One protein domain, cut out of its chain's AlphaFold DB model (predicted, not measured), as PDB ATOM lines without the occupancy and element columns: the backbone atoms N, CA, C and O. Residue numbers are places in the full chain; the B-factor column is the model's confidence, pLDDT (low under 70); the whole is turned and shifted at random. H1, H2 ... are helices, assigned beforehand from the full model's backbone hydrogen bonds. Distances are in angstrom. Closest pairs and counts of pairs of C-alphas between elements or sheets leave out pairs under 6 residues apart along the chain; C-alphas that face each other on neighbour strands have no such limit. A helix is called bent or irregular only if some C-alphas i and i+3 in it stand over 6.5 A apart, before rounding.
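AT A GLANCE: This is residues 707 to 857 of the 1058 residues of the protein "GH18077p" of Drosophila melanogaster (UniProt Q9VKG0). Two groups of helices that fold back and forth meet crosswise: H1, H2, H3 and H4 form one, H6, H7 and H8 the other, with H3 crossing H6 and H7 where the groups join. The short H5 packs on the last residues of H6 and H8, and two long links, residues 773 to 788 and 794 to 805, run round the outside. The printed part has 151 residues with eight named helices, H1 to H8 in chain order, and no named strand; the class is all helix, and the packing is part aligned, part crossed: leaving out the short H5, 4 of the 7 pairs of helices that touch are at a shallow tilt. The whole is compact and rounded, with a radius of gyration of the C-alphas of 15.6 A and spans of 41 by 38 by 33 A.

HOW THE PARTS SIT: The longest helix, H2, residues 720 to 740, has a kink of 49 degrees near residue 727 and is irregular, C-alphas 724 and 727 being 7.7 A apart. H1, residues 707 to 715, touches it in a hairpin at a shallow tilt of 11 degrees, opposite ways; the closest C-alphas, of Leu 715 and Val 723, are 5.7 A apart. With residues 731 to 738 alone, H2 touches the hub, H3, residues 745 to 757, in a hairpin at a steep tilt of 38 degrees; the closest C-alphas are those of Ala 738 and Ile 747, at 5.9 A. H3 forms another hairpin with H4, residues 761 to 772, at a shallow tilt of 21 degrees; the closest C-alphas, of Ser 745 and Phe 771, are 5.0 A apart. H3 also touches H6, residues 806 to 820, and H7, residues 824 to 837, each about perpendicular at 78 degrees; the closest C-alphas are Glu 746 and Val 814, 5.5 A, and Cys 753 and Ile 830, 6.4 A. H7 is irregular too, with C-alphas 833 and 836 7.8 A apart. H6 and H7 are a hairpin at 31 degrees, a shallow tilt; C-alphas 815 and 827, the closest, are 4.9 A apart. H7 and H8, residues 840 to 853, are a hairpin at 3 degrees, closest at C-alphas 835 and 843, 6.2 A. H5, residues 789 to 793, touches H8, with C-alphas 793 and 849 closest at 6.6 A. Every O i to N i+4 pair is within hydrogen-bond range in H1, H3, H4, H5 and H8, against 15 of 17 in H2, 9 of 11 in H6 and 6 of 10 in H7.

IN THESE COORDINATES: H2 measures 30.1 A from first to last C-alpha, H6 22.5 A and H8 20.0 A. H1 begins at C-alpha 707, (15.849, -36.634, 13.159), and H8 ends at C-alpha 853, (13.361, -17.858, 15.141).

THE WHOLE: The farthest C-alphas, of Asp 719 and Ser 802, are 46.7 A apart. The printed part has no cut, and the links H4 to H5 and H5 to H6 are long. The mean pLDDT of the printed part is 92.3, and no printed residue is under 70.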
ATOM      1  N   LEU A 707      17.286 -36.416  13.354       96.58
ATOM      2  CA  LEU A 707      15.849 -36.634  13.159       96.58
ATOM      3  C   LEU A 707      15.134 -35.334  12.783       96.58
ATOM      4  O   LEU A 707      14.340 -35.318  11.843       96.58
ATOM      5  N   TYR A 708      15.449 -34.242  13.482       97.88
ATOM      6  CA  TYR A 708      14.875 -32.929  13.199       97.88
ATOM      7  C   TYR A 708      15.285 -32.396  11.820       97.88
ATOM      8  O   TYR A 708      14.440 -31.922  11.067       97.88
ATOM      9  N   ILE A 709      16.566 -32.493  11.460       97.37
ATOM     10  CA  ILE A 709      17.092 -32.035  10.168       97.37
ATOM     11  C   ILE A 709      16.434 -32.804   9.028       97.37
ATOM     12  O   ILE A 709      15.944 -32.170   8.098       97.37
ATOM     13  N   ASN A 710      16.368 -34.135   9.123       95.89
ATOM     14  CA  ASN A 710      15.709 -34.964   8.117       95.89
ATOM     15  C   ASN A 710      14.236 -34.565   7.969       95.89
ATOM     16  O   ASN A 710      13.796 -34.267   6.864       95.89
ATOM     17  N   TYR A 711      13.511 -34.431   9.086       96.42
ATOM     18  CA  TYR A 711      12.119 -33.976   9.081       96.42
ATOM     19  C   TYR A 711      11.941 -32.613   8.391       96.42
ATOM     20  O   TYR A 711      11.063 -32.446   7.547       96.42
ATOM     21  N   MET A 712      12.794 -31.637   8.708       96.03
ATOM     22  CA  MET A 712      12.716 -30.296   8.126       96.03
ATOM     23  C   MET A 712      13.139 -30.250   6.652       96.03
ATOM     24  O   MET A 712      12.628 -29.412   5.905       96.03
ATOM     25  N   MET A 713      14.068 -31.111   6.229       95.09
ATOM     26  CA  MET A 713      14.440 -31.268   4.821       95.09
ATOM     27  C   MET A 713      13.302 -31.906   4.024       95.09
ATOM     28  O   MET A 713      12.947 -31.383   2.970       95.09
ATOM     29  N   ASP A 714      12.681 -32.954   4.561       94.70
ATOM     30  CA  ASP A 714      11.553 -33.645   3.936       94.70
ATOM     31  C   ASP A 714      10.332 -32.718   3.800       94.70
ATOM     32  O   ASP A 714       9.713 -32.664   2.739       94.70
ATOM     33  N   LEU A 715      10.039 -31.897   4.822       92.94
ATOM     34  CA  LEU A 715       8.995 -30.861   4.756       92.94
ATOM     35  C   LEU A 715       9.238 -29.809   3.662       92.94
ATOM     36  O   LEU A 715       8.288 -29.183   3.193       92.94
ATOM     37  N   ARG A 716      10.501 -29.566   3.296       91.75
ATOM     38  CA  ARG A 716      10.906 -28.600   2.261       91.75
ATOM     39  C   ARG A 716      11.212 -29.270   0.919       91.75
ATOM     40  O   ARG A 716      11.675 -28.588   0.004       91.75
ATOM     41  N   SER A 717      10.985 -30.578   0.805       91.64
ATOM     42  CA  SER A 717      11.210 -31.318  -0.429       91.64
ATOM     43  C   SER A 717      10.301 -30.803  -1.547       91.64
ATOM     44  O   SER A 717       9.184 -30.345  -1.312       91.64
ATOM     45  N   THR A 718      10.792 -30.884  -2.782       91.14
ATOM     46  CA  THR A 718       9.991 -30.600  -3.988       91.14
ATOM     47  C   THR A 718       9.186 -31.814  -4.451       91.14
ATOM     48  O   THR A 718       8.324 -31.680  -5.313       91.14
ATOM     49  N   ASP A 719       9.464 -32.987  -3.878       91.45
ATOM     50  CA  ASP A 719       8.769 -34.234  -4.166       91.45
ATOM     51  C   ASP A 719       7.469 -34.326  -3.349       91.45
ATOM     52  O   ASP A 719       7.498 -34.435  -2.119       91.45
ATOM     53  N   GLU A 720       6.327 -34.281  -4.037       89.66
ATOM     54  CA  GLU A 720       4.997 -34.361  -3.422       89.66
ATOM     55  C   GLU A 720       4.775 -35.675  -2.651       89.66
ATOM     56  O   GLU A 720       4.096 -35.669  -1.619       89.66
ATOM     57  N   GLU A 721       5.368 -36.791  -3.096       90.84
ATOM     58  CA  GLU A 721       5.246 -38.087  -2.415       90.84
ATOM     59  C   GLU A 721       5.945 -38.040  -1.053       90.84
ATOM     60  O   GLU A 721       5.364 -38.432  -0.032       90.84
ATOM     61  N   VAL A 722       7.150 -37.461  -1.015       89.67
ATOM     62  CA  VAL A 722       7.885 -37.221   0.232       89.67
ATOM     63  C   VAL A 722       7.061 -36.324   1.146       89.67
ATOM     64  O   VAL A 722       6.767 -36.742   2.263       89.67
ATOM     65  N   VAL A 723       6.601 -35.162   0.662       89.44
ATOM     66  CA  VAL A 723       5.819 -34.188   1.452       89.44
ATOM     67  C   VAL A 723       4.549 -34.819   2.051       89.44
ATOM     68  O   VAL A 723       4.201 -34.545   3.202       89.44
ATOM     69  N   SER A 724       3.880 -35.707   1.312       89.80
ATOM     70  CA  SER A 724       2.677 -36.399   1.791       89.80
ATOM     71  C   SER A 724       2.952 -37.429   2.898       89.80
ATOM     72  O   SER A 724       2.104 -37.636   3.766       89.80
ATOM     73  N   THR A 725       4.141 -38.046   2.905       92.78
ATOM     74  CA  THR A 725       4.519 -39.121   3.839       92.78
ATOM     75  C   THR A 725       5.402 -38.654   5.000       92.78
ATOM     76  O   THR A 725       5.617 -39.422   5.941       92.78
ATOM     77  N   VAL A 726       5.862 -37.392   5.006       92.58
ATOM     78  CA  VAL A 726       6.823 -36.859   5.998       92.58
ATOM     79  C   VAL A 726       6.405 -37.125   7.437       92.58
ATOM     80  O   VAL A 726       7.208 -37.619   8.225       92.58
ATOM     81  N   LYS A 727       5.155 -36.809   7.808       90.93
ATOM     82  CA  LYS A 727       4.689 -36.996   9.193       90.93
ATOM     83  C   LYS A 727       4.725 -38.471   9.600       90.93
ATOM     84  O   LYS A 727       5.198 -38.784  10.687       90.93
ATOM     85  N   SER A 728       4.294 -39.376   8.721       92.03
ATOM     86  CA  SER A 728       4.327 -40.821   8.969       92.03
ATOM     87  C   SER A 728       5.760 -41.350   9.094       92.03
ATOM     88  O   SER A 728       6.054 -42.086  10.035       92.03
ATOM     89  N   ASN A 729       6.664 -40.924   8.207       93.94
ATOM     90  CA  ASN A 729       8.079 -41.309   8.244       93.94
ATOM     91  C   ASN A 729       8.786 -40.772   9.496       93.94
ATOM     92  O   ASN A 729       9.609 -41.466  10.100       93.94
ATOM     93  N   MET A 730       8.441 -39.554   9.918       94.65
ATOM     94  CA  MET A 730       8.952 -38.941  11.141       94.65
ATOM     95  C   MET A 730       8.462 -39.691  12.384       94.65
ATOM     96  O   MET A 730       9.287 -40.048  13.223       94.65
ATOM     97  N   ILE A 731       7.169 -40.020  12.474       94.36
ATOM     98  CA  ILE A 731       6.612 -40.824  13.576       94.36
ATOM     99  C   ILE A 731       7.278 -42.208  13.632       94.36
ATOM    100  O   ILE A 731       7.650 -42.665  14.713       94.36
ATOM    101  N   GLU A 732       7.487 -42.862  12.487       93.98
ATOM    102  CA  GLU A 732       8.188 -44.148  12.420       93.98
ATOM    103  C   GLU A 732       9.644 -44.034  12.897       93.98
ATOM    104  O   GLU A 732      10.117 -44.853  13.690       93.98
ATOM    105  N   SER A 733      10.343 -42.985  12.467       95.32
ATOM    106  CA  SER A 733      11.725 -42.717  12.876       95.32
ATOM    107  C   SER A 733      11.822 -42.418  14.374       95.32
ATOM    108  O   SER A 733      12.704 -42.954  15.048       95.32
ATOM    109  N   LEU A 734      10.885 -41.634  14.923       95.78
ATOM    110  CA  LEU A 734      10.773 -41.380  16.361       95.78
ATOM    111  C   LEU A 734      10.504 -42.669  17.133       95.78
ATOM    112  O   LEU A 734      11.157 -42.903  18.143       95.78
ATOM    113  N   ARG A 735       9.609 -43.537  16.650       93.90
ATOM    114  CA  ARG A 735       9.322 -44.836  17.277       93.90
ATOM    115  C   ARG A 735      10.573 -45.708  17.360       93.90
ATOM    116  O   ARG A 735      10.886 -46.252  18.418       93.90
ATOM    117  N   GLN A 736      11.309 -45.835  16.256       92.87
ATOM    118  CA  GLN A 736      12.557 -46.603  16.230       92.87
ATOM    119  C   GLN A 736      13.628 -45.982  17.133       92.87
ATOM    120  O   GLN A 736      14.361 -46.708  17.806       92.87
ATOM    121  N   PHE A 737      13.715 -44.651  17.166       94.97
ATOM    122  CA  PHE A 737      14.667 -43.934  18.007       94.97
ATOM    123  C   PHE A 737      14.344 -44.057  19.500       94.97
ATOM    124  O   PHE A 737      15.254 -44.313  20.288       94.97
ATOM    125  N   ALA A 738      13.065 -43.945  19.869       92.67
ATOM    126  CA  ALA A 738      12.569 -44.110  21.231       92.67
ATOM    127  C   ALA A 738      12.836 -45.526  21.751       92.67
ATOM    128  O   ALA A 738      13.343 -45.694  22.852       92.67
ATOM    129  N   ASN A 739      12.608 -46.553  20.924       88.13
ATOM    130  CA  ASN A 739      12.924 -47.936  21.287       88.13
ATOM    131  C   ASN A 739      14.431 -48.173  21.496       88.13
ATOM    132  O   ASN A 739      14.805 -48.978  22.341       88.13
ATOM    133  N   LYS A 740      15.303 -47.488  20.740       87.91
ATOM    134  CA  LYS A 740      16.766 -47.564  20.924       87.91
ATOM    135  C   LYS A 740      17.263 -46.763  22.132       87.91
ATOM    136  O   LYS A 740      18.331 -47.064  22.652       87.91
ATOM    137  N   ASN A 741      16.522 -45.738  22.544       89.12
ATOM    138  CA  ASN A 741      16.843 -44.845  23.659       89.12
ATOM    139  C   ASN A 741      15.688 -44.849  24.674       89.12
ATOM    140  O   ASN A 741      15.144 -43.803  25.023       89.12
ATOM    141  N   SER A 742      15.304 -46.041  25.130       86.14
ATOM    142  CA  SER A 742      14.118 -46.290  25.965       86.14
ATOM    143  C   SER A 742      14.091 -45.495  27.273       86.14
ATOM    144  O   SER A 742      13.005 -45.196  27.768       86.14
ATOM    145  N   LEU A 743      15.260 -45.118  27.799       87.82
ATOM    146  CA  LEU A 743      15.425 -44.363  29.043       87.82
ATOM    147  C   LEU A 743      15.248 -42.840  28.901       87.82
ATOM    148  O   LEU A 743      15.283 -42.143  29.913       87.82
ATOM    149  N   GLU A 744      15.079 -42.305  27.688       91.14
ATOM    150  CA  GLU A 744      15.019 -40.855  27.457       91.14
ATOM    151  C   GLU A 744      13.574 -40.363  27.330       91.14
ATOM    152  O   GLU A 744      12.857 -40.677  26.376       91.14
ATOM    153  N   SER A 745      13.134 -39.569  28.306       92.81
ATOM    154  CA  SER A 745      11.739 -39.121  28.416       92.81
ATOM    155  C   SER A 745      11.294 -38.177  27.291       92.81
ATOM    156  O   SER A 745      10.145 -38.237  26.854       92.81
ATOM    157  N   GLU A 746      12.191 -37.334  26.783       94.84
ATOM    158  CA  GLU A 746      11.889 -36.263  25.833       94.84
ATOM    159  C   GLU A 746      11.383 -36.777  24.480       94.84
ATOM    160  O   GLU A 746      10.510 -36.158  23.872       94.84
ATOM    161  N   ILE A 747      11.874 -37.934  24.025       95.69
ATOM    162  CA  ILE A 747      11.448 -38.543  22.759       95.69
ATOM    163  C   ILE A 747      10.080 -39.193  22.915       95.69
ATOM    164  O   ILE A 747       9.233 -39.052  22.034       95.69
ATOM    165  N   TRP A 748       9.838 -39.866  24.041       96.06
ATOM    166  CA  TRP A 748       8.524 -40.417  24.353       96.06
ATOM    167  C   TRP A 748       7.468 -39.317  24.477       96.06
ATOM    168  O   TRP A 748       6.361 -39.485  23.969       96.06
ATOM    169  N   ILE A 749       7.816 -38.183  25.093       96.86
ATOM    170  CA  ILE A 749       6.943 -37.009  25.212       96.86
ATOM    171  C   ILE A 749       6.676 -36.376  23.838       96.86
ATOM    172  O   ILE A 749       5.527 -36.074  23.518       96.86
ATOM    173  N   LEU A 750       7.692 -36.233  22.981       97.42
ATOM    174  CA  LEU A 750       7.495 -35.746  21.611       97.42
ATOM    175  C   LEU A 750       6.582 -36.670  20.799       97.42
ATOM    176  O   LEU A 750       5.654 -36.206  20.139       97.42
ATOM    177  N   LEU A 751       6.810 -37.982  20.884       97.04
ATOM    178  CA  LEU A 751       5.985 -38.977  20.210       97.04
ATOM    179  C   LEU A 751       4.541 -38.979  20.743       97.04
ATOM    180  O   LEU A 751       3.608 -39.083  19.950       97.04
ATOM    181  N   TYR A 752       4.347 -38.796  22.056       97.09
ATOM    182  CA  TYR A 752       3.025 -38.608  22.663       97.09
ATOM    183  C   TYR A 752       2.282 -37.428  22.030       97.09
ATOM    184  O   TYR A 752       1.123 -37.578  21.642       97.09
ATOM    185  N   CYS A 753       2.945 -36.277  21.883       96.84
ATOM    186  CA  CYS A 753       2.323 -35.077  21.321       96.84
ATOM    187  C   CYS A 753       1.875 -35.304  19.870       96.84
ATOM    188  O   CYS A 753       0.746 -34.970  19.517       96.84
ATOM    189  N   TYR A 754       2.700 -35.962  19.049       96.00
ATOM    190  CA  TYR A 754       2.308 -36.311  17.679       96.00
ATOM    191  C   TYR A 754       1.173 -37.340  17.620       96.00
ATOM    192  O   TYR A 754       0.280 -37.225  16.781       96.00
ATOM    193  N   TYR A 755       1.156 -38.335  18.511       96.03
ATOM    194  CA  TYR A 755       0.019 -39.254  18.589       96.03
ATOM    195  C   TYR A 755      -1.266 -38.550  19.017       96.03
ATOM    196  O   TYR A 755      -2.324 -38.849  18.464       96.03
ATOM    197  N   LYS A 756      -1.176 -37.589  19.935       95.07
ATOM    198  CA  LYS A 756      -2.311 -36.776  20.365       95.07
ATOM    199  C   LYS A 756      -2.839 -35.874  19.249       95.07
ATOM    200  O   LYS A 756      -4.051 -35.836  19.054       95.07
ATOM    201  N   GLU A 757      -1.962 -35.244  18.465       93.61
ATOM    202  CA  GLU A 757      -2.341 -34.462  17.272       93.61
ATOM    203  C   GLU A 757      -3.210 -35.291  16.306       93.61
ATOM    204  O   GLU A 757      -4.165 -34.786  15.718       93.61
ATOM    205  N   HIS A 758      -2.923 -36.592  16.196       91.36
ATOM    206  CA  HIS A 758      -3.647 -37.537  15.344       91.36
ATOM    207  C   HIS A 758      -4.712 -38.374  16.075       91.36
ATOM    208  O   HIS A 758      -5.267 -39.295  15.477       91.36
ATOM    209  N   SER A 759      -5.021 -38.072  17.343       93.18
ATOM    210  CA  SER A 759      -5.988 -38.819  18.171       93.18
ATOM    211  C   SER A 759      -5.721 -40.335  18.238       93.18
ATOM    212  O   SER A 759      -6.647 -41.139  18.353       93.18
ATOM    213  N   TYR A 760      -4.452 -40.753  18.167       93.79
ATOM    214  CA  TYR A 760      -4.063 -42.161  18.223       93.79
ATOM    215  C   TYR A 760      -3.915 -42.643  19.674       93.79
ATOM    216  O   TYR A 760      -2.811 -42.743  20.215       93.79
ATOM    217  N   LEU A 761      -5.053 -42.956  20.298       94.36
ATOM    218  CA  LEU A 761      -5.149 -43.316  21.715       94.36
ATOM    219  C   LEU A 761      -4.207 -44.461  22.151       94.36
ATOM    220  O   LEU A 761      -3.502 -44.270  23.142       94.36
ATOM    221  N   PRO A 762      -4.084 -45.599  21.432       95.19
ATOM    222  CA  PRO A 762      -3.151 -46.655  21.836       95.19
ATOM    223  C   PRO A 762      -1.696 -46.178  21.936       95.19
ATOM    224  O   PRO A 762      -0.969 -46.561  22.854       95.19
ATOM    225  N   GLY A 763      -1.268 -45.308  21.015       94.74
ATOM    226  CA  GLY A 763       0.064 -44.707  21.039       94.74
ATOM    227  C   GLY A 763       0.234 -43.693  22.167       94.74
ATOM    228  O   GLY A 763       1.294 -43.649  22.796       94.74
ATOM    229  N   MET A 764      -0.807 -42.915  22.468       95.50
ATOM    230  CA  MET A 764      -0.817 -42.001  23.616       95.50
ATOM    231  C   MET A 764      -0.659 -42.767  24.934       95.50
ATOM    232  O   MET A 764       0.174 -42.403  25.760       95.50
ATOM    233  N   GLU A 765      -1.399 -43.862  25.111       94.67
ATOM    234  CA  GLU A 765      -1.307 -44.706  26.304       94.67
ATOM    235  C   GLU A 765       0.056 -45.395  26.428       94.67
ATOM    236  O   GLU A 765       0.644 -45.405  27.510       94.67
ATOM    237  N   LEU A 766       0.611 -45.904  25.320       94.64
ATOM    238  CA  LEU A 766       1.955 -46.487  25.308       94.64
ATOM    239  C   LEU A 766       3.023 -45.467  25.710       94.64
ATOM    240  O   LEU A 766       3.851 -45.737  26.578       94.64
ATOM    241  N   THR A 767       3.045 -44.312  25.048       95.22
ATOM    242  CA  THR A 767       4.065 -43.281  25.298       95.22
ATOM    243  C   THR A 767       3.972 -42.773  26.733       95.22
ATOM    244  O   THR A 767       4.998 -42.681  27.405       95.22
ATOM    245  N   ARG A 768       2.751 -42.572  27.243       93.79
ATOM    246  CA  ARG A 768       2.468 -42.231  28.642       93.79
ATOM    247  C   ARG A 768       2.964 -43.289  29.616       93.79
ATOM    248  O   ARG A 768       3.686 -42.950  30.553       93.79
ATOM    249  N   TRP A 769       2.671 -44.561  29.348       92.35
ATOM    250  CA  TRP A 769       3.213 -45.676  30.120       92.35
ATOM    251  C   TRP A 769       4.746 -45.651  30.158       92.35
ATOM    252  O   TRP A 769       5.327 -45.892  31.214       92.35
ATOM    253  N   LYS A 770       5.423 -45.309  29.057       91.41
ATOM    254  CA  LYS A 770       6.889 -45.203  29.032       91.41
ATOM    255  C   LYS A 770       7.384 -43.995  29.840       91.41
ATOM    256  O   LYS A 770       8.027 -44.202  30.867       91.41
ATOM    257  N   PHE A 771       7.062 -42.752  29.461       91.78
ATOM    258  CA  PHE A 771       7.691 -41.578  30.093       91.78
ATOM    259  C   PHE A 771       7.282 -41.347  31.556       91.78
ATOM    260  O   PHE A 771       8.115 -40.906  32.346       91.78
ATOM    261  N   GLN A 772       6.057 -41.700  31.975       88.72
ATOM    262  CA  GLN A 772       5.650 -41.550  33.383       88.72
ATOM    263  C   GLN A 772       6.463 -42.450  34.327       88.72
ATOM    264  O   GLN A 772       6.631 -42.131  35.507       88.72
ATOM    265  N   ASN A 773       7.012 -43.550  33.804       86.13
ATOM    266  CA  ASN A 773       7.883 -44.451  34.550       86.13
ATOM    267  C   ASN A 773       9.369 -44.042  34.513       86.13
ATOM    268  O   ASN A 773      10.172 -44.675  35.196       86.13
ATOM    269  N   LEU A 774       9.731 -42.975  33.787       86.19
ATOM    270  CA  LEU A 774      11.101 -42.449  33.692       86.19
ATOM    271  C   LEU A 774      11.355 -41.237  34.603       86.19
ATOM    272  O   LEU A 774      12.455 -40.702  34.625       86.19
ATOM    273  N   THR A 775      10.375 -40.811  35.400       79.39
ATOM    274  CA  THR A 775      10.449 -39.577  36.212       79.39
ATOM    275  C   THR A 775      11.582 -39.538  37.236       79.39
ATOM    276  O   THR A 775      12.023 -38.459  37.619       79.39
ATOM    277  N   LYS A 776      12.052 -40.702  37.695       76.87
ATOM    278  CA  LYS A 776      13.165 -40.834  38.650       76.87
ATOM    279  C   LYS A 776      14.527 -41.021  37.977       76.87
ATOM    280  O   LYS A 776      15.522 -41.142  38.683       76.87
ATOM    281  N   ILE A 777      14.566 -41.129  36.652       79.90
ATOM    282  CA  ILE A 777      15.792 -41.381  35.897       79.90
ATOM    283  C   ILE A 777      16.354 -40.043  35.442       79.90
ATOM    284  O   ILE A 777      15.648 -39.231  34.847       79.90
ATOM    285  N   THR A 778      17.638 -39.823  35.709       77.88
ATOM    286  CA  THR A 778      18.329 -38.606  35.296       77.88
ATOM    287  C   THR A 778      18.397 -38.536  33.765       77.88
ATOM    288  O   THR A 778      18.912 -39.472  33.131       77.88
ATOM    289  N   PRO A 779      17.873 -37.459  33.145       81.39
ATOM    290  CA  PRO A 779      17.973 -37.270  31.705       81.39
ATOM    291  C   PRO A 779      19.418 -36.947  31.317       81.39
ATOM    292  O   PRO A 779      20.181 -36.373  32.101       81.39
ATOM    293  N   LYS A 780      19.802 -37.265  30.078       83.17
ATOM    294  CA  LYS A 780      21.098 -36.821  29.550       83.17
ATOM    295  C   LYS A 780      21.184 -35.292  29.575       83.17
ATOM    296  O   LYS A 780      20.259 -34.592  29.170       83.17
ATOM    297  N   ALA A 781      22.322 -34.764  30.022       78.04
ATOM    298  CA  ALA A 781      22.536 -33.325  30.138       78.04
ATOM    299  C   ALA A 781      23.195 -32.742  28.877       78.04
ATOM    300  O   ALA A 781      24.276 -33.172  28.472       78.04
ATOM    301  N   LEU A 782      22.567 -31.718  28.289       81.26
ATOM    302  CA  LEU A 782      23.156 -30.910  27.220       81.26
ATOM    303  C   LEU A 782      24.119 -29.874  27.829       81.26
ATOM    304  O   LEU A 782      23.718 -28.764  28.199       81.26
ATOM    305  N   ASN A 783      25.390 -30.256  27.954       74.35
ATOM    306  CA  ASN A 783      26.453 -29.419  28.520       74.35
ATOM    307  C   ASN A 783      27.292 -28.743  27.422       74.35
ATOM    308  O   ASN A 783      27.281 -29.176  26.272       74.35
ATOM    309  N   TYR A 784      28.029 -27.691  27.796       70.49
ATOM    310  CA  TYR A 784      29.032 -27.017  26.951       70.49
ATOM    311  C   TYR A 784      28.507 -26.481  25.614       70.49
ATOM    312  O   TYR A 784      29.207 -26.515  24.606       70.49
ATOM    313  N   THR A 785      27.281 -25.952  25.605       81.93
ATOM    314  CA  THR A 785      26.749 -25.229  24.444       81.93
ATOM    315  C   THR A 785      26.856 -23.721  24.649       81.93
ATOM    316  O   THR A 785      26.720 -23.249  25.784       81.93
ATOM    317  N   PRO A 786      26.987 -22.938  23.567       85.35
ATOM    318  CA  PRO A 786      26.709 -21.508  23.623       85.35
ATOM    319  C   PRO A 786      25.262 -21.250  24.074       85.35
ATOM    320  O   PRO A 786      24.415 -22.152  24.069       85.35
ATOM    321  N   THR A 787      24.978 -20.001  24.444       87.10
ATOM    322  CA  THR A 787      23.614 -19.530  24.702       87.10
ATOM    323  C   THR A 787      22.793 -19.716  23.435       87.10
ATOM    324  O   THR A 787      23.203 -19.274  22.352       87.10
ATOM    325  N   SER A 788      21.650 -20.385  23.560       91.93
ATOM    326  CA  SER A 788      20.786 -20.631  22.408       91.93
ATOM    327  C   SER A 788      20.189 -19.331  21.877       91.93
ATOM    328  O   SER A 788      20.024 -18.355  22.614       91.93
ATOM    329  N   LEU A 789      19.819 -19.301  20.596       94.08
ATOM    330  CA  LEU A 789      19.081 -18.160  20.056       94.08
ATOM    331  C   LEU A 789      17.736 -17.989  20.770       94.08
ATOM    332  O   LEU A 789      17.308 -16.859  20.967       94.08
ATOM    333  N   TYR A 790      17.098 -19.067  21.228       95.25
ATOM    334  CA  TYR A 790      15.891 -18.951  22.044       95.25
ATOM    335  C   TYR A 790      16.139 -18.166  23.337       95.25
ATOM    336  O   TYR A 790      15.480 -17.153  23.570       95.25
ATOM    337  N   GLU A 791      17.134 -18.564  24.129       91.64
ATOM    338  CA  GLU A 791      17.509 -17.861  25.364       91.64
ATOM    339  C   GLU A 791      17.990 -16.432  25.085       91.64
ATOM    340  O   GLU A 791      17.791 -15.544  25.906       91.64
ATOM    341  N   LEU A 792      18.589 -16.174  23.921       89.38
ATOM    342  CA  LEU A 792      19.022 -14.831  23.543       89.38
ATOM    343  C   LEU A 792      17.846 -13.858  23.334       89.38
ATOM    344  O   LEU A 792      17.984 -12.666  23.617       89.38
ATOM    345  N   TYR A 793      16.714 -14.350  22.823       93.68
ATOM    346  CA  TYR A 793      15.487 -13.565  22.634       93.68
ATOM    347  C   TYR A 793      14.558 -13.622  23.852       93.68
ATOM    348  O   TYR A 793      13.724 -12.739  24.029       93.68
ATOM    349  N   LEU A 794      14.649 -14.664  24.677       92.78
ATOM    350  CA  LEU A 794      13.794 -14.822  25.849       92.78
ATOM    351  C   LEU A 794      14.566 -15.480  27.007       92.78
ATOM    352  O   LEU A 794      14.367 -16.663  27.282       92.78
ATOM    353  N   PRO A 795      15.446 -14.728  27.703       85.16
ATOM    354  CA  PRO A 795      16.277 -15.240  28.798       85.16
ATOM    355  C   PRO A 795      15.486 -15.289  30.112       85.16
ATOM    356  O   PRO A 795      15.852 -14.651  31.100       85.16
ATOM    357  N   VAL A 796      14.350 -15.984  30.112       85.62
ATOM    358  CA  VAL A 796      13.495 -16.131  31.292       85.62
ATOM    359  C   VAL A 796      12.821 -17.491  31.307       85.62
ATOM    360  O   VAL A 796      12.290 -17.955  30.298       85.62
ATOM    361  N   ASP A 797      12.833 -18.104  32.485       84.63
ATOM    362  CA  ASP A 797      12.008 -19.259  32.793       84.63
ATOM    363  C   ASP A 797      10.697 -18.763  33.406       84.63
ATOM    364  O   ASP A 797      10.702 -18.013  34.381       84.63
ATOM    365  N   PHE A 798       9.573 -19.169  32.822       89.01
ATOM    366  CA  PHE A 798       8.256 -18.821  33.341       89.01
ATOM    367  C   PHE A 798       7.792 -19.877  34.334       89.01
ATOM    368  O   PHE A 798       7.890 -21.080  34.081       89.01
ATOM    369  N   GLU A 799       7.243 -19.419  35.452       89.27
ATOM    370  CA  GLU A 799       6.584 -20.298  36.406       89.27
ATOM    371  C   GLU A 799       5.237 -20.749  35.841       89.27
ATOM    372  O   GLU A 799       4.418 -19.944  35.392       89.27
ATOM    373  N   MET A 800       4.996 -22.057  35.859       91.36
ATOM    374  CA  MET A 800       3.707 -22.606  35.459       91.36
ATOM    375  C   MET A 800       2.638 -22.236  36.497       91.36
ATOM    376  O   MET A 800       2.908 -22.171  37.697       91.36
ATOM    377  N   LYS A 801       1.390 -22.051  36.053       91.34
ATOM    378  CA  LYS A 801       0.234 -21.832  36.938       91.34
ATOM    379  C   LYS A 801       0.145 -22.931  37.996       91.34
ATOM    380  O   LYS A 801       0.357 -24.102  37.690       91.34
ATOM    381  N   SER A 802      -0.313 -22.586  39.199       87.01
ATOM    382  CA  SER A 802      -0.544 -23.559  40.282       87.01
ATOM    383  C   SER A 802      -1.580 -24.641  39.943       87.01
ATOM    384  O   SER A 802      -1.609 -25.684  40.586       87.01
ATOM    385  N   SER A 803      -2.424 -24.412  38.930       86.83
ATOM    386  CA  SER A 803      -3.380 -25.389  38.398       86.83
ATOM    387  C   SER A 803      -2.763 -26.399  37.422       86.83
ATOM    388  O   SER A 803      -3.489 -27.221  36.870       86.83
ATOM    389  N   SER A 804      -1.463 -26.298  37.133       89.37
ATOM    390  CA  SER A 804      -0.776 -27.185  36.190       89.37
ATOM    391  C   SER A 804      -0.636 -28.580  36.773       89.37
ATOM    392  O   SER A 804      -0.369 -28.750  37.962       89.37
ATOM    393  N   THR A 805      -0.800 -29.588  35.927       88.63
ATOM    394  CA  THR A 805      -0.749 -30.976  36.369       88.63
ATOM    395  C   THR A 805       0.690 -31.502  36.419       88.63
ATOM    396  O   THR A 805       1.573 -30.938  35.761       88.63
ATOM    397  N   PRO A 806       0.961 -32.603  37.151       85.07
ATOM    398  CA  PRO A 806       2.286 -33.223  37.173       85.07
ATOM    399  C   PRO A 806       2.800 -33.586  35.775       85.07
ATOM    400  O   PRO A 806       3.989 -33.439  35.501       85.07
ATOM    401  N   MET A 807       1.917 -33.999  34.862       88.73
ATOM    402  CA  MET A 807       2.296 -34.265  33.475       88.73
ATOM    403  C   MET A 807       2.782 -32.996  32.766       88.73
ATOM    404  O   MET A 807       3.852 -33.008  32.158       88.73
ATOM    405  N   ASN A 808       2.072 -31.877  32.928       90.16
ATOM    406  CA  ASN A 808       2.464 -30.601  32.325       90.16
ATOM    407  C   ASN A 808       3.854 -30.158  32.815       90.16
ATOM    408  O   ASN A 808       4.658 -29.657  32.027       90.16
ATOM    409  N   THR A 809       4.180 -30.406  34.091       89.67
ATOM    410  CA  THR A 809       5.505 -30.072  34.646       89.67
ATOM    411  C   THR A 809       6.656 -30.860  34.010       89.67
ATOM    412  O   THR A 809       7.770 -30.345  33.948       89.67
ATOM    413  N   GLN A 810       6.404 -32.062  33.476       90.57
ATOM    414  CA  GLN A 810       7.415 -32.856  32.758       90.57
ATOM    415  C   GLN A 810       7.648 -32.353  31.330       90.57
ATOM    416  O   GLN A 810       8.743 -32.489  30.790       90.57
ATOM    417  N   PHE A 811       6.636 -31.744  30.713       95.01
ATOM    418  CA  PHE A 811       6.697 -31.286  29.324       95.01
ATOM    419  C   PHE A 811       7.497 -29.988  29.188       95.01
ATOM    420  O   PHE A 811       8.166 -29.773  28.177       95.01
ATOM    421  N   TYR A 812       7.482 -29.124  30.208       94.61
ATOM    422  CA  TYR A 812       8.165 -27.833  30.134       94.61
ATOM    423  C   TYR A 812       9.701 -27.945  29.989       94.61
ATOM    424  O   TYR A 812      10.252 -27.299  29.094       94.61
ATOM    425  N   PRO A 813      10.424 -28.796  30.749       93.11
ATOM    426  CA  PRO A 813      11.844 -29.059  30.498       93.11
ATOM    427  C   PRO A 813      12.135 -29.593  29.087       93.11
ATOM    428  O   PRO A 813      13.137 -29.208  28.485       93.11
ATOM    429  N   VAL A 814      11.248 -30.427  28.534       95.70
ATOM    430  CA  VAL A 814      11.381 -30.983  27.176       95.70
ATOM    431  C   VAL A 814      11.206 -29.901  26.110       95.70
ATOM    432  O   VAL A 814      11.998 -29.826  25.170       95.70
ATOM    433  N   PHE A 815      10.231 -29.005  26.289       96.73
ATOM    434  CA  PHE A 815      10.097 -27.803  25.466       96.73
ATOM    435  C   PHE A 815      11.400 -26.989  25.462       96.73
ATOM    436  O   PHE A 815      11.919 -26.661  24.392       96.73
ATOM    437  N   LYS A 816      11.964 -26.713  26.648       93.98
ATOM    438  CA  LYS A 816      13.213 -25.949  26.778       93.98
ATOM    439  C   LYS A 816      14.386 -26.643  26.093       93.98
ATOM    440  O   LYS A 816      15.171 -25.973  25.427       93.98
ATOM    441  N   LEU A 817      14.490 -27.967  26.210       95.40
ATOM    442  CA  LEU A 817      15.519 -28.747  25.525       95.40
ATOM    443  C   LEU A 817      15.441 -28.563  24.003       95.40
ATOM    444  O   LEU A 817      16.443 -28.203  23.385       95.40
ATOM    445  N   PHE A 818      14.265 -28.753  23.395       97.71
ATOM    446  CA  PHE A 818      14.114 -28.590  21.945       97.71
ATOM    447  C   PHE A 818      14.319 -27.141  21.490       97.71
ATOM    448  O   PHE A 818      14.955 -26.917  20.458       97.71
ATOM    449  N   ALA A 819      13.859 -26.159  22.270       96.56
ATOM    450  CA  ALA A 819      14.106 -24.747  21.990       96.56
ATOM    451  C   ALA A 819      15.609 -24.412  22.025       96.56
ATOM    452  O   ALA A 819      16.110 -23.735  21.126       96.56
ATOM    453  N   ARG A 820      16.345 -24.954  23.006       94.03
ATOM    454  CA  ARG A 820      17.798 -24.782  23.152       94.03
ATOM    455  C   ARG A 820      18.603 -25.493  22.058       94.03
ATOM    456  O   ARG A 820      19.668 -25.015  21.686       94.03
ATOM    457  N   LEU A 821      18.094 -26.602  21.517       95.96
ATOM    458  CA  LEU A 821      18.684 -27.310  20.372       95.96
ATOM    459  C   LEU A 821      18.439 -26.613  19.019       95.96
ATOM    460  O   LEU A 821      18.969 -27.058  18.002       95.96
ATOM    461  N   GLY A 822      17.612 -25.564  18.969       96.48
ATOM    462  CA  GLY A 822      17.157 -24.965  17.709       96.48
ATOM    463  C   GLY A 822      16.095 -25.797  16.975       96.48
ATOM    464  O   GLY A 822      15.724 -25.482  15.843       96.48
ATOM    465  N   ALA A 823      15.582 -26.853  17.612       97.63
ATOM    466  CA  ALA A 823      14.538 -27.725  17.087       97.63
ATOM    467  C   ALA A 823      13.144 -27.101  17.284       97.63
ATOM    468  O   ALA A 823      12.273 -27.664  17.946       97.63
ATOM    469  N   TYR A 824      12.940 -25.898  16.742       98.21
ATOM    470  CA  TYR A 824      11.787 -25.055  17.067       98.21
ATOM    471  C   TYR A 824      10.433 -25.675  16.714       98.21
ATOM    472  O   TYR A 824       9.493 -25.477  17.476       98.21
ATOM    473  N   ALA A 825      10.323 -26.453  15.628       96.11
ATOM    474  CA  ALA A 825       9.055 -27.117  15.303       96.11
ATOM    475  C   ALA A 825       8.698 -28.195  16.342       96.11
ATOM    476  O   ALA A 825       7.545 -28.317  16.737       96.11
ATOM    477  N   PHE A 826       9.694 -28.928  16.858       97.82
ATOM    478  CA  PHE A 826       9.471 -29.864  17.964       97.82
ATOM    479  C   PHE A 826       9.101 -29.114  19.244       97.82
ATOM    480  O   PHE A 826       8.149 -29.495  19.918       97.82
ATOM    481  N   ALA A 827       9.789 -28.011  19.548       97.94
ATOM    482  CA  ALA A 827       9.455 -27.170  20.694       97.94
ATOM    483  C   ALA A 827       8.013 -26.630  20.615       97.94
ATOM    484  O   ALA A 827       7.300 -26.646  21.612       97.94
ATOM    485  N   GLU A 828       7.553 -26.201  19.438       97.34
ATOM    486  CA  GLU A 828       6.192 -25.695  19.224       97.34
ATOM    487  C   GLU A 828       5.118 -26.767  19.448       97.34
ATOM    488  O   GLU A 828       4.105 -26.489  20.096       97.34
ATOM    489  N   VAL A 829       5.364 -28.000  18.991       96.72
ATOM    490  CA  VAL A 829       4.476 -29.146  19.239       96.72
ATOM    491  C   VAL A 829       4.339 -29.410  20.741       96.72
ATOM    492  O   VAL A 829       3.221 -29.491  21.242       96.72
ATOM    493  N   ILE A 830       5.452 -29.460  21.484       97.49
ATOM    494  CA  ILE A 830       5.406 -29.653  22.944       97.49
ATOM    495  C   ILE A 830       4.731 -28.468  23.644       97.49
ATOM    496  O   ILE A 830       3.933 -28.658  24.558       97.49
ATOM    497  N   PHE A 831       5.046 -27.235  23.242       97.46
ATOM    498  CA  PHE A 831       4.512 -26.042  23.897       97.46
ATOM    499  C   PHE A 831       2.994 -25.920  23.734       97.46
ATOM    500  O   PHE A 831       2.315 -25.505  24.673       97.46
ATOM    501  N   SER A 832       2.458 -26.333  22.583       96.55
ATOM    502  CA  SER A 832       1.013 -26.347  22.316       96.55
ATOM    503  C   SER A 832       0.236 -27.210  23.318       96.55
ATOM    504  O   SER A 832      -0.917 -26.914  23.609       96.55
ATOM    505  N   GLU A 833       0.876 -28.225  23.906       94.55
ATOM    506  CA  GLU A 833       0.272 -29.091  24.925       94.55
ATOM    507  C   GLU A 833       0.240 -28.477  26.331       94.55
ATOM    508  O   GLU A 833      -0.538 -28.916  27.180       94.55
ATOM    509  N   ILE A 834       1.070 -27.465  26.596       95.58
ATOM    510  CA  ILE A 834       1.215 -26.843  27.921       95.58
ATOM    511  C   ILE A 834       0.871 -25.353  27.939       95.58
ATOM    512  O   ILE A 834       0.999 -24.720  28.986       95.58
ATOM    513  N   GLU A 835       0.399 -24.771  26.839       95.50
ATOM    514  CA  GLU A 835       0.132 -23.332  26.744       95.50
ATOM    515  C   GLU A 835      -0.884 -22.829  27.778       95.50
ATOM    516  O   GLU A 835      -0.721 -21.752  28.355       95.50
ATOM    517  N   GLN A 836      -1.887 -23.651  28.101       94.26
ATOM    518  CA  GLN A 836      -2.905 -23.357  29.105       94.26
ATOM    519  C   GLN A 836      -2.315 -23.170  30.512       94.26
ATOM    520  O   GLN A 836      -2.946 -22.543  31.372       94.26
ATOM    521  N   CYS A 837      -1.095 -23.665  30.740       95.44
ATOM    522  CA  CYS A 837      -0.359 -23.552  31.997       95.44
ATOM    523  C   CYS A 837       0.307 -22.188  32.191       95.44
ATOM    524  O   CYS A 837       0.796 -21.920  33.283       95.44
ATOM    525  N   PHE A 838       0.298 -21.317  31.182       94.63
ATOM    526  CA  PHE A 838       0.924 -19.996  31.227       94.63
ATOM    527  C   PHE A 838      -0.116 -18.887  31.057       94.63
ATOM    528  O   PHE A 838      -1.260 -19.127  30.654       94.63
ATOM    529  N   THR A 839       0.229 -17.658  31.435       92.17
ATOM    530  CA  THR A 839      -0.628 -16.491  31.184       92.17
ATOM    531  C   THR A 839      -0.648 -16.152  29.693       92.17
ATOM    532  O   THR A 839       0.316 -16.413  28.978       92.17
ATOM    533  N   GLU A 840      -1.718 -15.516  29.207       92.30
ATOM    534  CA  GLU A 840      -1.845 -15.146  27.784       92.30
ATOM    535  C   GLU A 840      -0.642 -14.339  27.269       92.30
ATOM    536  O   GLU A 840      -0.209 -14.499  26.129       92.30
ATOM    537  N   ALA A 841      -0.061 -13.501  28.128       92.01
ATOM    538  CA  ALA A 841       1.120 -12.719  27.795       92.01
ATOM    539  C   ALA A 841       2.381 -13.571  27.650       92.01
ATOM    540  O   ALA A 841       3.169 -13.332  26.745       92.01
ATOM    541  N   GLU A 842       2.582 -14.554  28.524       93.36
ATOM    542  CA  GLU A 842       3.727 -15.466  28.445       93.36
ATOM    543  C   GLU A 842       3.609 -16.353  27.204       93.36
ATOM    544  O   GLU A 842       4.571 -16.484  26.451       93.36
ATOM    545  N   VAL A 843       2.401 -16.850  26.913       95.53
ATOM    546  CA  VAL A 843       2.096 -17.569  25.666       95.53
ATOM    547  C   VAL A 843       2.408 -16.700  24.446       95.53
ATOM    548  O   VAL A 843       3.043 -17.176  23.503       95.53
ATOM    549  N   TYR A 844       2.017 -15.421  24.464       95.70
ATOM    550  CA  TYR A 844       2.355 -14.477  23.398       95.70
ATOM    551  C   TYR A 844       3.871 -14.318  23.230       95.70
ATOM    552  O   TYR A 844       4.356 -14.406  22.102       95.70
ATOM    553  N   LEU A 845       4.621 -14.117  24.320       95.98
ATOM    554  CA  LEU A 845       6.080 -13.968  24.273       95.98
ATOM    555  C   LEU A 845       6.741 -15.221  23.683       95.98
ATOM    556  O   LEU A 845       7.519 -15.105  22.740       95.98
ATOM    557  N   ILE A 846       6.376 -16.411  24.168       96.65
ATOM    558  CA  ILE A 846       6.954 -17.681  23.711       96.65
ATOM    559  C   ILE A 846       6.622 -17.941  22.236       96.65
ATOM    560  O   ILE A 846       7.536 -18.133  21.430       96.65
ATOM    561  N   ARG A 847       5.338 -17.889  21.847       96.71
ATOM    562  CA  ARG A 847       4.917 -18.119  20.451       96.71
ATOM    563  C   ARG A 847       5.551 -17.110  19.497       96.71
ATOM    564  O   ARG A 847       5.967 -17.478  18.402       96.71
ATOM    565  N   THR A 848       5.638 -15.843  19.897       97.04
ATOM    566  CA  THR A 848       6.247 -14.802  19.060       97.04
ATOM    567  C   THR A 848       7.746 -15.031  18.901       97.04
ATOM    568  O   THR A 848       8.245 -14.952  17.781       97.04
ATOM    569  N   THR A 849       8.457 -15.401  19.970       97.32
ATOM    570  CA  THR A 849       9.878 -15.775  19.902       97.32
ATOM    571  C   THR A 849      10.107 -16.961  18.968       97.32
ATOM    572  O   THR A 849      10.940 -16.866  18.067       97.32
ATOM    573  N   LEU A 850       9.332 -18.043  19.104       97.67
ATOM    574  CA  LEU A 850       9.433 -19.198  18.202       97.67
ATOM    575  C   LEU A 850       9.179 -18.798  16.742       97.67
ATOM    576  O   LEU A 850       9.935 -19.206  15.864       97.67
ATOM    577  N   LYS A 851       8.185 -17.943  16.473       97.21
ATOM    578  CA  LYS A 851       7.913 -17.439  15.118       97.21
ATOM    579  C   LYS A 851       9.037 -16.570  14.560       97.21
ATOM    580  O   LYS A 851       9.342 -16.689  13.374       97.21
ATOM    581  N   ILE A 852       9.668 -15.724  15.379       96.71
ATOM    582  CA  ILE A 852      10.850 -14.948  14.965       96.71
ATOM    583  C   ILE A 852      11.971 -15.906  14.541       96.71
ATOM    584  O   ILE A 852      12.512 -15.772  13.443       96.71
ATOM    585  N   LEU A 853      12.278 -16.899  15.379       96.83
ATOM    586  CA  LEU A 853      13.361 -17.858  15.141       96.83
ATOM    587  C   LEU A 853      13.087 -18.771  13.938       96.83
ATOM    588  O   LEU A 853      13.997 -19.075  13.169       96.83
ATOM    589  N   GLN A 854      11.823 -19.133  13.713       96.45
ATOM    590  CA  GLN A 854      11.378 -19.878  12.534       96.45
ATOM    591  C   GLN A 854      11.231 -19.010  11.266       96.45
ATOM    592  O   GLN A 854      10.907 -19.542  10.204       96.45
ATOM    593  N   ARG A 855      11.480 -17.691  11.341       94.98
ATOM    594  CA  ARG A 855      11.282 -16.715  10.246       94.98
ATOM    595  C   ARG A 855       9.844 -16.683   9.702       94.98
ATOM    596  O   ARG A 855       9.625 -16.481   8.512       94.98
ATOM    597  N   GLN A 856       8.865 -16.861  10.586       94.34
ATOM    598  CA  GLN A 856       7.425 -16.856  10.291       94.34
ATOM    599  C   GLN A 856       6.744 -15.515  10.634       94.34
ATOM    600  O   GLN A 856       5.517 -15.428  10.692       94.34
ATOM    601  N   ILE A 857       7.525 -14.467  10.899       94.91
ATOM    602  CA  ILE A 857       7.015 -13.108  11.096       94.91
ATOM    603  C   ILE A 857       6.929 -12.419   9.734       94.91
ATOM    604  O   ILE A 857       7.933 -11.957   9.196       94.91
TER     605      ILE A 857